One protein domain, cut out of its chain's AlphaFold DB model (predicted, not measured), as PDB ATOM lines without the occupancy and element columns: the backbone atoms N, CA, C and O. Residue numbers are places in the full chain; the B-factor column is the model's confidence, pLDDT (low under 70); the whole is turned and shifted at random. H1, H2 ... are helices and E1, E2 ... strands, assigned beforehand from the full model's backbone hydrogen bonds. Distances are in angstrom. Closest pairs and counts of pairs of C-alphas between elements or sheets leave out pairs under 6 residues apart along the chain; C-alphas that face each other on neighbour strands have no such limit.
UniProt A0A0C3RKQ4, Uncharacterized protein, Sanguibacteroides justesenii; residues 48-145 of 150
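What this domain is: This is residues 48 to 145 of the 150 residues of an uncharacterized protein of Sanguibacteroides justesenii (UniProt A0A0C3RKQ4). A two-strand antiparallel ribbon, E1 and E2, has H1 packed on it, while long, kinked H3 runs away from E2 and H4 folds back, loosely paired with it; H2 is near H3. The printed part has 98 residues, mostly helix, with named elements in the order H1, E1, H2, E2, H3, H4. It is compact, radius of gyration of the C-alphas 13.4 A, spanning 37 by 31 by 19 A.

Where its parts are: Find C-alpha 55 at (227.006, 346.387, 193.415), where H1, residues 55 to 66, begins. E1 is residues 74 to 78, H2 82 to 90, E2 101 to 105. H3, residues 106 to 126, spans 31.1 A, with a kink of 49 degrees near residue 113. H4, residues 130 to 144, ends at (209.428, 343.342, 206.951).

How they stand to each other: Between E1 and E2, N 75 and O 104 are within hydrogen-bond range, 2.8 A. H1 and E1 come closest at C-alphas 59 and 76, 5.3 A. H3 and H4 are close but not clearly touching, C-alphas 116 and 140 at 7.7 A, opposite ways. Every O i to N i+4 pair is within range in H4, but 6 of 8 in H1, 3 of 5 in H2, 13 of 17 in H3.

The domain as a whole: The printed part has no cut and no long link; pLDDT is under 70 at residues 48 to 49.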
ATOM      1  N   LYS A  48     219.963 358.554 182.463       49.41
ATOM      2  CA  LYS A  48     221.244 359.270 182.310       49.41
ATOM      3  C   LYS A  48     221.817 359.809 183.626       49.41
ATOM      4  O   LYS A  48     223.027 359.989 183.736       49.41
ATOM      5  N   ALA A  49     220.975 360.058 184.625       64.12
ATOM      6  CA  ALA A  49     221.416 360.450 185.954       64.12
ATOM      7  C   ALA A  49     221.894 359.250 186.781       64.12
ATOM      8  O   ALA A  49     222.646 359.450 187.727       64.12
ATOM      9  N   LEU A  50     221.515 358.008 186.464       72.50
ATOM     10  CA  LEU A  50     221.954 356.827 187.213       72.50
ATOM     11  C   LEU A  50     223.371 356.408 186.791       72.50
ATOM     12  O   LEU A  50     223.781 356.551 185.644       72.50
ATOM     13  N   LYS A  51     224.157 355.899 187.741       78.50
ATOM     14  CA  LYS A  51     225.441 355.255 187.434       78.50
ATOM     15  C   LYS A  51     225.195 353.846 186.906       78.50
ATOM     16  O   LYS A  51     224.123 353.282 187.116       78.50
ATOM     17  N   ALA A  52     226.235 353.237 186.339       79.81
ATOM     18  CA  ALA A  52     226.225 351.823 185.976       79.81
ATOM     19  C   ALA A  52     225.682 350.946 187.122       79.81
ATOM     20  O   ALA A  52     226.113 351.098 188.273       79.81
ATOM     21  N   PHE A  53     224.760 350.042 186.781       82.75
ATOM     22  CA  PHE A  53     224.113 349.093 187.689       82.75
ATOM     23  C   PHE A  53     225.127 348.035 188.111       82.75
ATOM     24  O   PHE A  53     225.310 347.006 187.472       82.75
ATOM     25  N   LYS A  54     225.878 348.370 189.156       78.31
ATOM     26  CA  LYS A  54     226.905 347.534 189.769       78.31
ATOM     27  C   LYS A  54     226.714 347.585 191.275       78.31
ATOM     28  O   LYS A  54     226.395 348.648 191.816       78.31
ATOM     29  N   ALA A  55     227.055 346.497 191.958       73.81
ATOM     30  CA  ALA A  55     227.006 346.387 193.415       73.81
ATOM     31  C   ALA A  55     227.583 347.610 194.165       73.81
ATOM     32  O   ALA A  55     226.966 348.092 195.112       73.81
ATOM     33  N   GLY A  56     228.732 348.147 193.729       82.50
ATOM     34  CA  GLY A  56     229.382 349.307 194.364       82.50
ATOM     35  C   GLY A  56     228.686 350.659 194.135       82.50
ATOM     36  O   GLY A  56     228.932 351.617 194.867       82.50
ATOM     37  N   ASN A  57     227.799 350.755 193.142       87.44
ATOM     38  CA  ASN A  57     227.020 351.959 192.846       87.44
ATOM     39  C   ASN A  57     225.567 351.868 193.321       87.44
ATOM     40  O   ASN A  57     224.877 352.884 193.295       87.44
ATOM     41  N   PHE A  58     225.111 350.703 193.786       88.44
ATOM     42  CA  PHE A  58     223.705 350.447 194.096       88.44
ATOM     43  C   PHE A  58     223.101 351.471 195.064       88.44
ATOM     44  O   PHE A  58     222.118 352.126 194.737       88.44
ATOM     45  N   ARG A  59     223.757 351.730 196.205       91.50
ATOM     46  CA  ARG A  59     223.307 352.764 197.153       91.50
ATOM     47  C   ARG A  59     223.258 354.158 196.520       91.50
ATOM     48  O   ARG A  59     222.321 354.908 196.761       91.50
ATOM     49  N   LYS A  60     224.258 354.523 195.710       89.31
ATOM     50  CA  LYS A  60     224.293 355.832 195.031       89.31
ATOM     51  C   LYS A  60     223.135 355.961 194.042       89.31
ATOM     52  O   LYS A  60     222.543 357.029 193.943       89.31
ATOM     53  N   ASN A  61     222.809 354.881 193.340       85.50
ATOM     54  CA  ASN A  61     221.671 354.829 192.435       85.50
ATOM     55  C   ASN A  61     220.336 354.862 193.184       85.50
ATOM     56  O   ASN A  61     219.444 355.560 192.727       85.50
ATOM     57  N   MET A  62     220.225 354.224 194.352       87.00
ATOM     58  CA  MET A  62     219.056 354.337 195.233       87.00
ATOM     59  C   MET A  62     218.829 355.770 195.722       87.00
ATOM     60  O   MET A  62     217.705 356.259 195.669       87.00
ATOM     61  N   ILE A  63     219.887 356.479 196.134       85.56
ATOM     62  CA  ILE A  63     219.788 357.899 196.522       85.56
ATOM     63  C   ILE A  63     219.308 358.739 195.340       85.56
ATOM     64  O   ILE A  63     218.436 359.583 195.492       85.56
ATOM     65  N   ARG A  64     219.856 358.491 194.145       81.69
ATOM     66  CA  ARG A  64     219.447 359.208 192.934       81.69
ATOM     67  C   ARG A  64     218.009 358.898 192.542       81.69
ATOM     68  O   ARG A  64     217.324 359.827 192.165       81.69
ATOM     69  N   LEU A  65     217.578 357.638 192.637       79.50
ATOM     70  CA  LEU A  65     216.231 357.182 192.285       79.50
ATOM     71  C   LEU A  65     215.172 357.719 193.253       79.50
ATOM     72  O   LEU A  65     214.137 358.198 192.813       79.50
ATOM     73  N   THR A  66     215.437 357.633 194.557       78.25
ATOM     74  CA  THR A  66     214.466 357.991 195.605       78.25
ATOM     75  C   THR A  66     214.540 359.458 196.022       78.25
ATOM     76  O   THR A  66     213.623 359.951 196.664       78.25
ATOM     77  N   GLY A  67     215.637 360.155 195.710       79.62
ATOM     78  CA  GLY A  67     215.915 361.504 196.211       79.62
ATOM     79  C   GLY A  67     216.320 361.555 197.691       79.62
ATOM     80  O   GLY A  67     216.576 362.636 198.213       79.62
ATOM     81  N   ILE A  68     216.416 360.406 198.373       77.38
ATOM     82  CA  ILE A  68     216.642 360.317 199.820       77.38
ATOM     83  C   ILE A  68     218.064 359.823 200.093       77.38
ATOM     84  O   ILE A  68     218.498 358.805 199.549       77.38
ATOM     85  N   ASN A  69     218.792 360.502 200.988       87.44
ATOM     86  CA  ASN A  69     220.043 360.000 201.564       87.44
ATOM     87  C   ASN A  69     219.849 359.693 203.056       87.44
ATOM     88  O   ASN A  69     220.109 360.555 203.893       87.44
ATOM     89  N   PRO A  70     219.445 358.465 203.411       81.25
ATOM     90  CA  PRO A  70     219.047 358.141 204.781       81.25
ATOM     91  C   PRO A  70     220.237 357.878 205.723       81.25
ATOM     92  O   PRO A  70     220.075 357.304 206.793       81.25
ATOM     93  N   GLY A  71     221.468 358.222 205.328       88.44
ATOM     94  CA  GLY A  71     222.647 357.985 206.163       88.44
ATOM     95  C   GLY A  71     222.845 356.504 206.527       88.44
ATOM     96  O   GLY A  71     222.532 355.607 205.743       88.44
ATOM     97  N   LYS A  72     223.418 356.238 207.704       89.94
ATOM     98  CA  LYS A  72     223.774 354.875 208.145       89.94
ATOM     99  C   LYS A  72     222.624 354.116 208.822       89.94
ATOM    100  O   LYS A  72     222.780 352.922 209.061       89.94
ATOM    101  N   SER A  73     221.500 354.767 209.122       83.81
ATOM    102  CA  SER A  73     220.337 354.122 209.749       83.81
ATOM    103  C   SER A  73     219.551 353.238 208.780       83.81
ATOM    104  O   SER A  73     218.857 352.336 209.224       83.81
ATOM    105  N   MET A  74     219.702 353.439 207.467       89.19
ATOM    106  CA  MET A  74     219.083 352.598 206.439       89.19
ATOM    107  C   MET A  74     220.137 352.044 205.482       89.19
ATOM    108  O   MET A  74     221.007 352.774 204.984       89.19
ATOM    109  N   GLN A  75     220.018 350.766 205.142       90.31
ATOM    110  CA  GLN A  75     220.822 350.118 204.113       90.31
ATOM    111  C   GLN A  75     220.057 350.027 202.797       90.31
ATOM    112  O   GLN A  75     218.837 349.888 202.768       90.31
ATOM    113  N   ALA A  76     220.804 350.109 201.695       91.69
ATOM    114  CA  ALA A  76     220.266 349.817 200.376       91.69
ATOM    115  C   ALA A  76     220.177 348.294 200.233       91.69
ATOM    116  O   ALA A  76     221.180 347.625 199.963       91.69
ATOM    117  N   HIS A  77     218.987 347.762 200.463       94.06
ATOM    118  CA  HIS A  77     218.687 346.347 200.363       94.06
ATOM    119  C   HIS A  77     218.418 345.971 198.904       94.06
ATOM    120  O   HIS A  77     217.732 346.709 198.203       94.06
ATOM    121  N   HIS A  78     218.967 344.846 198.439       95.31
ATOM    122  CA  HIS A  78     218.548 344.264 197.161       95.31
ATOM    123  C   HIS A  78     217.350 343.372 197.451       95.31
ATOM    124  O   HIS A  78     217.528 342.333 198.085       95.31
ATOM    125  N   VAL A  79     216.167 343.768 196.977       95.94
ATOM    126  CA  VAL A  79     214.922 343.006 197.160       95.94
ATOM    127  C   VAL A  79     215.096 341.578 196.645       95.94
ATOM    128  O   VAL A  79     214.683 340.626 197.301       95.94
ATOM    129  N   PHE A  80     215.790 341.439 195.516       96.88
ATOM    130  CA  PHE A  80     216.267 340.172 194.974       96.88
ATOM    131  C   PHE A  80     217.721 339.925 195.429       96.88
ATOM    132  O   PHE A  80     218.634 340.612 194.950       96.88
ATOM    133  N   PRO A  81     217.991 338.984 196.360       96.25
ATOM    134  CA  PRO A  81     219.309 338.865 196.973       96.25
ATOM    135  C   PRO A  81     220.419 338.484 195.997       96.25
ATOM    136  O   PRO A  81     220.277 337.589 195.163       96.25
ATOM    137  N   LYS A  82     221.604 339.068 196.207       94.94
ATOM    138  CA  LYS A  82     222.816 338.749 195.431       94.94
ATOM    139  C   LYS A  82     223.197 337.270 195.455       94.94
ATOM    140  O   LYS A  82     223.778 336.807 194.478       94.94
ATOM    141  N   LYS A  83     222.851 336.547 196.530       95.50
ATOM    142  CA  LYS A  83     223.063 335.096 196.665       95.50
ATOM    143  C   LYS A  83     222.469 334.319 195.481       95.50
ATOM    144  O   LYS A  83     223.066 333.346 195.044       95.50
ATOM    145  N   PHE A  84     221.349 334.785 194.926       96.69
ATOM    146  CA  PHE A  84     220.613 334.105 193.857       96.69
ATOM    147  C   PHE A  84     220.718 334.825 192.507       96.69
ATOM    148  O   PHE A  84     219.858 334.654 191.647       96.69
ATOM    149  N   ARG A  85     221.765 335.641 192.302       95.69
ATOM    150  CA  ARG A  85     221.941 336.458 191.088       95.69
ATOM    151  C   ARG A  85     221.734 335.668 189.796       95.69
ATOM    152  O   ARG A  85     221.037 336.159 188.919       95.69
ATOM    153  N   THR A  86     222.334 334.485 189.678       95.62
ATOM    154  CA  THR A  86     222.221 333.657 188.468       95.62
ATOM    155  C   THR A  86     220.778 333.230 188.217       95.62
ATOM    156  O   THR A  86     220.279 333.434 187.118       95.62
ATOM    157  N   ARG A  87     220.070 332.767 189.255       96.38
ATOM    158  CA  ARG A  87     218.659 332.361 189.151       96.38
ATOM    159  C   ARG A  87     217.759 333.533 188.756       96.38
ATOM    160  O   ARG A  87     216.917 333.411 187.881       96.38
ATOM    161  N   PHE A  88     217.976 334.716 189.331       96.88
ATOM    162  CA  PHE A  88     217.240 335.914 188.911       96.88
ATOM    163  C   PHE A  88     217.572 336.354 187.484       96.88
ATOM    164  O   PHE A  88     216.685 336.809 186.769       96.88
ATOM    165  N   HIS A  89     218.825 336.198 187.055       94.44
ATOM    166  CA  HIS A  89     219.223 336.484 185.682       94.44
ATOM    167  C   HIS A  89     218.514 335.554 184.683       94.44
ATOM    168  O   HIS A  89     218.066 336.026 183.642       94.44
ATOM    169  N   GLU A  90     218.346 334.271 185.016       93.25
ATOM    170  CA  GLU A  90     217.548 333.312 184.229       93.25
ATOM    171  C   GLU A  90     216.069 333.727 184.138       93.25
ATOM    172  O   GLU A  90     215.450 333.566 183.091       93.25
ATOM    173  N   LEU A  91     215.532 334.366 185.184       91.69
ATOM    174  CA  LEU A  91     214.191 334.968 185.192       91.69
ATOM    175  C   LEU A  91     214.110 336.345 184.502       91.69
ATOM    176  O   LEU A  91     213.065 337.002 184.563       91.69
ATOM    177  N   GLY A  92     215.193 336.821 183.880       92.88
ATOM    178  CA  GLY A  92     215.253 338.126 183.211       92.88
ATOM    179  C   GLY A  92     215.334 339.330 184.161       92.88
ATOM    180  O   GLY A  92     215.082 340.463 183.752       92.88
ATOM    181  N   ILE A  93     215.682 339.115 185.433       90.44
ATOM    182  CA  ILE A  93     215.752 340.151 186.468       90.44
ATOM    183  C   ILE A  93     217.211 340.573 186.691       90.44
ATOM    184  O   ILE A  93     218.031 339.834 187.240       90.44
ATOM    185  N   ASN A  94     217.541 341.818 186.334       90.00
ATOM    186  CA  ASN A  94     218.826 342.423 186.688       90.00
ATOM    187  C   ASN A  94     218.780 343.015 188.104       90.00
ATOM    188  O   ASN A  94     218.395 344.167 188.282       90.00
ATOM    189  N   ILE A  95     219.237 342.258 189.101       92.06
ATOM    190  CA  ILE A  95     219.165 342.647 190.520       92.06
ATOM    191  C   ILE A  95     219.941 343.924 190.893       92.06
ATOM    192  O   ILE A  95     219.699 344.483 191.959       92.06
ATOM    193  N   ASP A  96     220.893 344.378 190.067       89.50
ATOM    194  CA  ASP A  96     221.631 345.626 190.322       89.50
ATOM    195  C   ASP A  96     220.877 346.875 189.829       89.50
ATOM    196  O   ASP A  96     221.345 348.002 190.042       89.50
ATOM    197  N   ASP A  97     219.736 346.694 189.156       86.06
ATOM    198  CA  ASP A  97     218.830 347.785 188.823       86.06
ATOM    199  C   ASP A  97     218.271 348.391 190.123       86.06
ATOM    200  O   ASP A  97     217.656 347.679 190.922       86.06
ATOM    201  N   PRO A  98     218.467 349.698 190.375       84.69
ATOM    202  CA  PRO A  98     218.019 350.337 191.610       84.69
ATOM    203  C   PRO A  98     216.498 350.288 191.810       84.69
ATOM    204  O   PRO A  98     216.052 350.461 192.938       84.69
ATOM    205  N   ARG A  99     215.698 350.009 190.770       86.75
ATOM    206  CA  ARG A  99     214.254 349.752 190.922       86.75
ATOM    207  C   ARG A  99     213.968 348.526 191.790       86.75
ATOM    208  O   ARG A  99     212.929 348.467 192.432       86.75
ATOM    209  N   PHE A 100     214.898 347.577 191.864       92.06
ATOM    210  CA  PHE A 100     214.813 346.417 192.753       92.06
ATOM    211  C   PHE A 100     215.555 346.625 194.077       92.06
ATOM    212  O   PHE A 100     215.868 345.664 194.784       92.06
ATOM    213  N   GLY A 101     215.872 347.876 194.414       91.38
ATOM    214  CA  GLY A 101     216.367 348.244 195.728       91.38
ATOM    215  C   GLY A 101     215.278 348.768 196.643       91.38
ATOM    216  O   GLY A 101     214.268 349.281 196.180       91.38
ATOM    217  N   SER A 102     215.524 348.675 197.945       91.12
ATOM    218  CA  SER A 102     214.675 349.241 198.997       91.12
ATOM    219  C   SER A 102     215.537 349.813 200.116       91.12
ATOM    220  O   SER A 102     216.654 349.347 200.356       91.12
ATOM    221  N   TRP A 103     215.033 350.832 200.808       88.50
ATOM    222  CA  TRP A 103     215.625 351.276 202.067       88.50
ATOM    223  C   TRP A 103     215.102 350.388 203.191       88.50
ATOM    224  O   TRP A 103     213.897 350.327 203.411       88.50
ATOM    225  N   TRP A 104     216.006 349.698 203.884       90.69
ATOM    226  CA  TRP A 104     215.667 348.865 205.037       90.69
ATOM    227  C   TRP A 104     216.522 349.293 206.228       90.69
ATOM    228  O   TRP A 104     217.742 349.426 206.093       90.69
ATOM    229  N   GLU A 105     215.884 349.547 207.372       90.25
ATOM    230  CA  GLU A 105     216.548 349.913 208.627       90.25
ATOM    231  C   GLU A 105     217.701 348.943 208.937       90.25
ATOM    232  O   GLU A 105     217.576 347.728 208.778       90.25
ATOM    233  N   THR A 106     218.855 349.492 209.313       84.44
ATOM    234  CA  THR A 106     220.122 348.766 209.450       84.44
ATOM    235  C   THR A 106     220.032 347.594 210.425       84.44
ATOM    236  O   THR A 106     220.469 346.495 210.070       84.44
ATOM    237  N   GLY A 107     219.471 347.793 211.618       84.94
ATOM    238  CA  GLY A 107     219.324 346.735 212.617       84.94
ATOM    239  C   GLY A 107     218.371 345.631 212.156       84.94
ATOM    240  O   GLY A 107     218.698 344.444 212.238       84.94
ATOM    241  N   ALA A 108     217.221 346.008 211.596       85.94
ATOM    242  CA  ALA A 108     216.235 345.082 211.057       85.94
ATOM    243  C   ALA A 108     216.787 344.282 209.869       85.94
ATOM    244  O   ALA A 108     216.614 343.062 209.824       85.94
ATOM    245  N   HIS A 109     217.492 344.936 208.945       89.69
ATOM    246  CA  HIS A 109     218.131 344.287 207.806       89.69
ATOM    247  C   HIS A 109     219.161 343.253 208.268       89.69
ATOM    248  O   HIS A 109     219.142 342.111 207.814       89.69
ATOM    249  N   GLN A 110     220.028 343.619 209.214       91.31
ATOM    250  CA  GLN A 110     221.043 342.712 209.751       91.31
ATOM    251  C   GLN A 110     220.403 341.500 210.435       91.31
ATOM    252  O   GLN A 110     220.733 340.363 210.090       91.31
ATOM    253  N   LYS A 111     219.436 341.740 211.330       92.56
ATOM    254  CA  LYS A 111     218.738 340.694 212.088       92.56
ATOM    255  C   LYS A 111     217.974 339.713 211.195       92.56
ATOM    256  O   LYS A 111     217.959 338.522 211.485       92.56
ATOM    257  N   ASN A 112     217.341 340.197 210.125       92.50
ATOM    258  CA  ASN A 112     216.473 339.380 209.271       92.50
ATOM    259  C   ASN A 112     217.154 338.870 207.991       92.50
ATOM    260  O   ASN A 112     216.565 338.074 207.271       92.50
ATOM    261  N   SER A 113     218.389 339.287 207.695       91.31
ATOM    262  CA  SER A 113     219.093 338.910 206.460       91.31
ATOM    263  C   SER A 113     219.155 337.396 206.220       91.31
ATOM    264  O   SER A 113     219.016 336.941 205.084       91.31
ATOM    265  N   TYR A 114     219.330 336.609 207.285       94.44
ATOM    266  CA  TYR A 114     219.358 335.153 207.202       94.44
ATOM    267  C   TYR A 114     217.995 334.573 206.808       94.44
ATOM    268  O   TYR A 114     217.907 333.871 205.804       94.44
ATOM    269  N   SER A 115     216.931 334.902 207.548       95.62
ATOM    270  CA  SER A 115     215.578 334.397 207.268       95.62
ATOM    271  C   SER A 115     215.043 334.891 205.922       95.62
ATOM    272  O   SER A 115     214.361 334.146 205.223       95.62
ATOM    273  N   TYR A 116     215.419 336.104 205.509       96.06
ATOM    274  CA  TYR A 116     215.121 336.636 204.182       96.06
ATOM    275  C   TYR A 116     215.748 335.775 203.081       96.06
ATOM    276  O   TYR A 116     215.068 335.357 202.148       96.06
ATOM    277  N   ASN A 117     217.042 335.458 203.206       97.12
ATOM    278  CA  ASN A 117     217.721 334.581 202.255       97.12
ATOM    279  C   ASN A 117     217.176 333.150 202.287       97.12
ATOM    280  O   ASN A 117     217.127 332.531 201.232       97.12
ATOM    281  N   LEU A 118     216.776 332.636 203.456       97.50
ATOM    282  CA  LEU A 118     216.160 331.314 203.582       97.50
ATOM    283  C   LEU A 118     214.854 331.242 202.786       97.50
ATOM    284  O   LEU A 118     214.658 330.304 202.025       97.50
ATOM    285  N   ARG A 119     214.010 332.277 202.876       97.69
ATOM    286  CA  ARG A 119     212.746 332.313 202.134       97.69
ATOM    287  C   ARG A 119     212.951 332.295 200.618       97.69
ATOM    288  O   ARG A 119     212.215 331.625 199.902       97.69
ATOM    289  N   TRP A 120     213.961 333.009 200.127       97.94
ATOM    290  CA  TRP A 120     214.348 332.941 198.717       97.94
ATOM    291  C   TRP A 120     214.959 331.590 198.334       97.94
ATOM    292  O   TRP A 120     214.785 331.149 197.204       97.94
ATOM    293  N   ASP A 121     215.663 330.929 199.251       97.69
ATOM    294  CA  ASP A 121     216.207 329.587 199.035       97.69
ATOM    295  C   ASP A 121     215.078 328.576 198.793       97.69
ATOM    296  O   ASP A 121     215.081 327.906 197.763       97.69
ATOM    297  N   GLU A 122     214.077 328.570 199.684       97.19
ATOM    298  CA  GLU A 122     212.857 327.755 199.587       97.19
ATOM    299  C   GLU A 122     212.102 328.013 198.282       97.19
ATOM    300  O   GLU A 122     211.720 327.081 197.585       97.19
ATOM    301  N   PHE A 123     211.924 329.286 197.924       96.62
ATOM    302  CA  PHE A 123     211.229 329.694 196.707       96.62
ATOM    303  C   PHE A 123     211.824 329.081 195.436       96.62
ATOM    304  O   PHE A 123     211.102 328.707 194.518       96.62
ATOM    305  N   PHE A 124     213.148 328.961 195.380       97.00
ATOM    306  CA  PHE A 124     213.834 328.414 194.216       97.00
ATOM    307  C   PHE A 124     213.904 326.878 194.192       97.00
ATOM    308  O   PHE A 124     214.556 326.340 193.296       97.00
ATOM    309  N   LEU A 125     213.268 326.168 195.130       95.75
ATOM    310  CA  LEU A 125     213.177 324.705 195.082       95.75
ATOM    311  C   LEU A 125     212.243 324.215 193.962       95.75
ATOM    312  O   LEU A 125     212.508 323.164 193.383       95.75
ATOM    313  N   ASP A 126     211.229 325.006 193.595       92.12
ATOM    314  CA  ASP A 126     210.127 324.575 192.720       92.12
ATOM    315  C   ASP A 126     210.154 325.198 191.305       92.12
ATOM    316  O   ASP A 126     209.119 325.317 190.657       92.12
ATOM    317  N   ASN A 127     211.329 325.593 190.790       91.69
ATOM    318  CA  ASN A 127     211.496 326.231 189.463       91.69
ATOM    319  C   ASN A 127     210.505 327.387 189.189       91.69
ATOM    320  O   ASN A 127     209.733 327.341 188.227       91.69
ATOM    321  N   PRO A 128     210.524 328.435 190.023       94.88
ATOM    322  CA  PRO A 128     209.522 329.485 189.973       94.88
ATOM    323  C   PRO A 128     209.650 330.372 188.732       94.88
ATOM    324  O   PRO A 128     210.723 330.542 188.152       94.88
ATOM    325  N   THR A 129     208.551 331.020 188.377       96.19
ATOM    326  CA  THR A 129     208.462 332.014 187.307       96.19
ATOM    327  C   THR A 129     208.888 333.408 187.770       96.19
ATOM    328  O   THR A 129     208.913 333.742 188.958       96.19
ATOM    329  N   THR A 130     209.146 334.290 186.801       94.38
ATOM    330  CA  THR A 130     209.390 335.713 187.061       94.38
ATOM    331  C   THR A 130     208.237 336.335 187.855       94.38
ATOM    332  O   THR A 130     208.492 337.030 188.830       94.38
ATOM    333  N   GLY A 131     206.975 336.061 187.498       92.44
ATOM    334  CA  GLY A 131     205.804 336.627 188.182       92.44
ATOM    335  C   GLY A 131     205.727 336.250 189.664       92.44
ATOM    336  O   GLY A 131     205.473 337.110 190.509       92.44
ATOM    337  N   GLU A 132     206.034 334.997 189.995       96.12
ATOM    338  CA  GLU A 132     206.060 334.519 191.380       96.12
ATOM    339  C   GLU A 132     207.186 335.172 192.190       96.12
ATOM    340  O   GLU A 132     206.992 335.486 193.364       96.12
ATOM    341  N   ALA A 133     208.325 335.488 191.559       96.44
ATOM    342  CA  ALA A 133     209.407 336.209 192.227       96.44
ATOM    343  C   ALA A 133     208.969 337.630 192.621       96.44
ATOM    344  O   ALA A 133     209.248 338.079 193.732       96.44
ATOM    345  N   TYR A 134     208.230 338.331 191.754       94.44
ATOM    346  CA  TYR A 134     207.622 339.618 192.110       94.44
ATOM    347  C   TYR A 134     206.580 339.470 193.229       94.44
ATOM    348  O   TYR A 134     206.509 340.330 194.108       94.44
ATOM    349  N   GLY A 135     205.801 338.384 193.225       95.44
ATOM    350  CA  GLY A 135     204.850 338.062 194.291       95.44
ATOM    351  C   GLY A 135     205.530 337.911 195.652       95.44
ATOM    352  O   GLY A 135     205.185 338.625 196.596       95.44
ATOM    353  N   LEU A 136     206.560 337.064 195.732       97.19
ATOM    354  CA  LEU A 136     207.318 336.854 196.965       97.19
ATOM    355  C   LEU A 136     208.025 338.131 197.435       97.19
ATOM    356  O   LEU A 136     208.057 338.422 198.628       97.19
ATOM    357  N   ALA A 137     208.560 338.930 196.511       95.62
ATOM    358  CA  ALA A 137     209.161 340.213 196.851       95.62
ATOM    359  C   ALA A 137     208.164 341.163 197.541       95.62
ATOM    360  O   ALA A 137     208.517 341.797 198.538       95.62
ATOM    361  N   ARG A 138     206.916 341.241 197.049       92.88
ATOM    362  CA  ARG A 138     205.838 342.039 197.667       92.88
ATOM    363  C   ARG A 138     205.448 341.505 199.043       92.88
ATOM    364  O   ARG A 138     205.313 342.298 199.974       92.88
ATOM    365  N   GLU A 139     205.335 340.186 199.187       95.00
ATOM    366  CA  GLU A 139     205.072 339.532 200.477       95.00
ATOM    367  C   GLU A 139     206.161 339.872 201.506       95.00
ATOM    368  O   GLU A 139     205.863 340.321 202.614       95.00
ATOM    369  N   LEU A 140     207.433 339.715 201.128       95.31
ATOM    370  CA  LEU A 140     208.570 339.980 202.004       95.31
ATOM    371  C   LEU A 140     208.696 341.463 202.372       95.31
ATOM    372  O   LEU A 140     208.988 341.773 203.529       95.31
ATOM    373  N   GLY A 141     208.440 342.372 201.427       89.62
ATOM    374  CA  GLY A 141     208.396 343.812 201.690       89.62
ATOM    375  C   GLY A 141     207.333 344.178 202.721       89.62
ATOM    376  O   GLY A 141     207.640 344.847 203.708       89.62
ATOM    377  N   ALA A 142     206.111 343.660 202.557       88.50
ATOM    378  CA  ALA A 142     205.022 343.863 203.511       88.50
ATOM    379  C   ALA A 142     205.347 343.270 204.894       88.50
ATOM    380  O   ALA A 142     205.181 343.941 205.911       88.50
ATOM    381  N   LYS A 143     205.878 342.042 204.933       90.44
ATOM    382  CA  LYS A 143     206.247 341.340 206.172       90.44
ATOM    383  C   LYS A 143     207.317 342.073 206.982       90.44
ATOM    384  O   LYS A 143     207.283 342.044 208.209       90.44
ATOM    385  N   HIS A 144     208.287 342.689 206.308       87.19
ATOM    386  CA  HIS A 144     209.428 343.342 206.951       87.19
ATOM    387  C   HIS A 144     209.320 344.871 207.024       87.19
ATOM    388  O   HIS A 144     210.211 345.506 207.591       87.19
ATOM    389  N   GLY A 145     208.242 345.454 206.493       84.94
ATOM    390  CA  GLY A 145     207.950 346.882 206.593       84.94
ATOM    391  C   GLY A 145     208.867 347.772 205.750       84.94
ATOM    392  O   GLY A 145     209.181 348.881 206.176       84.94
TER     393      GLY A 145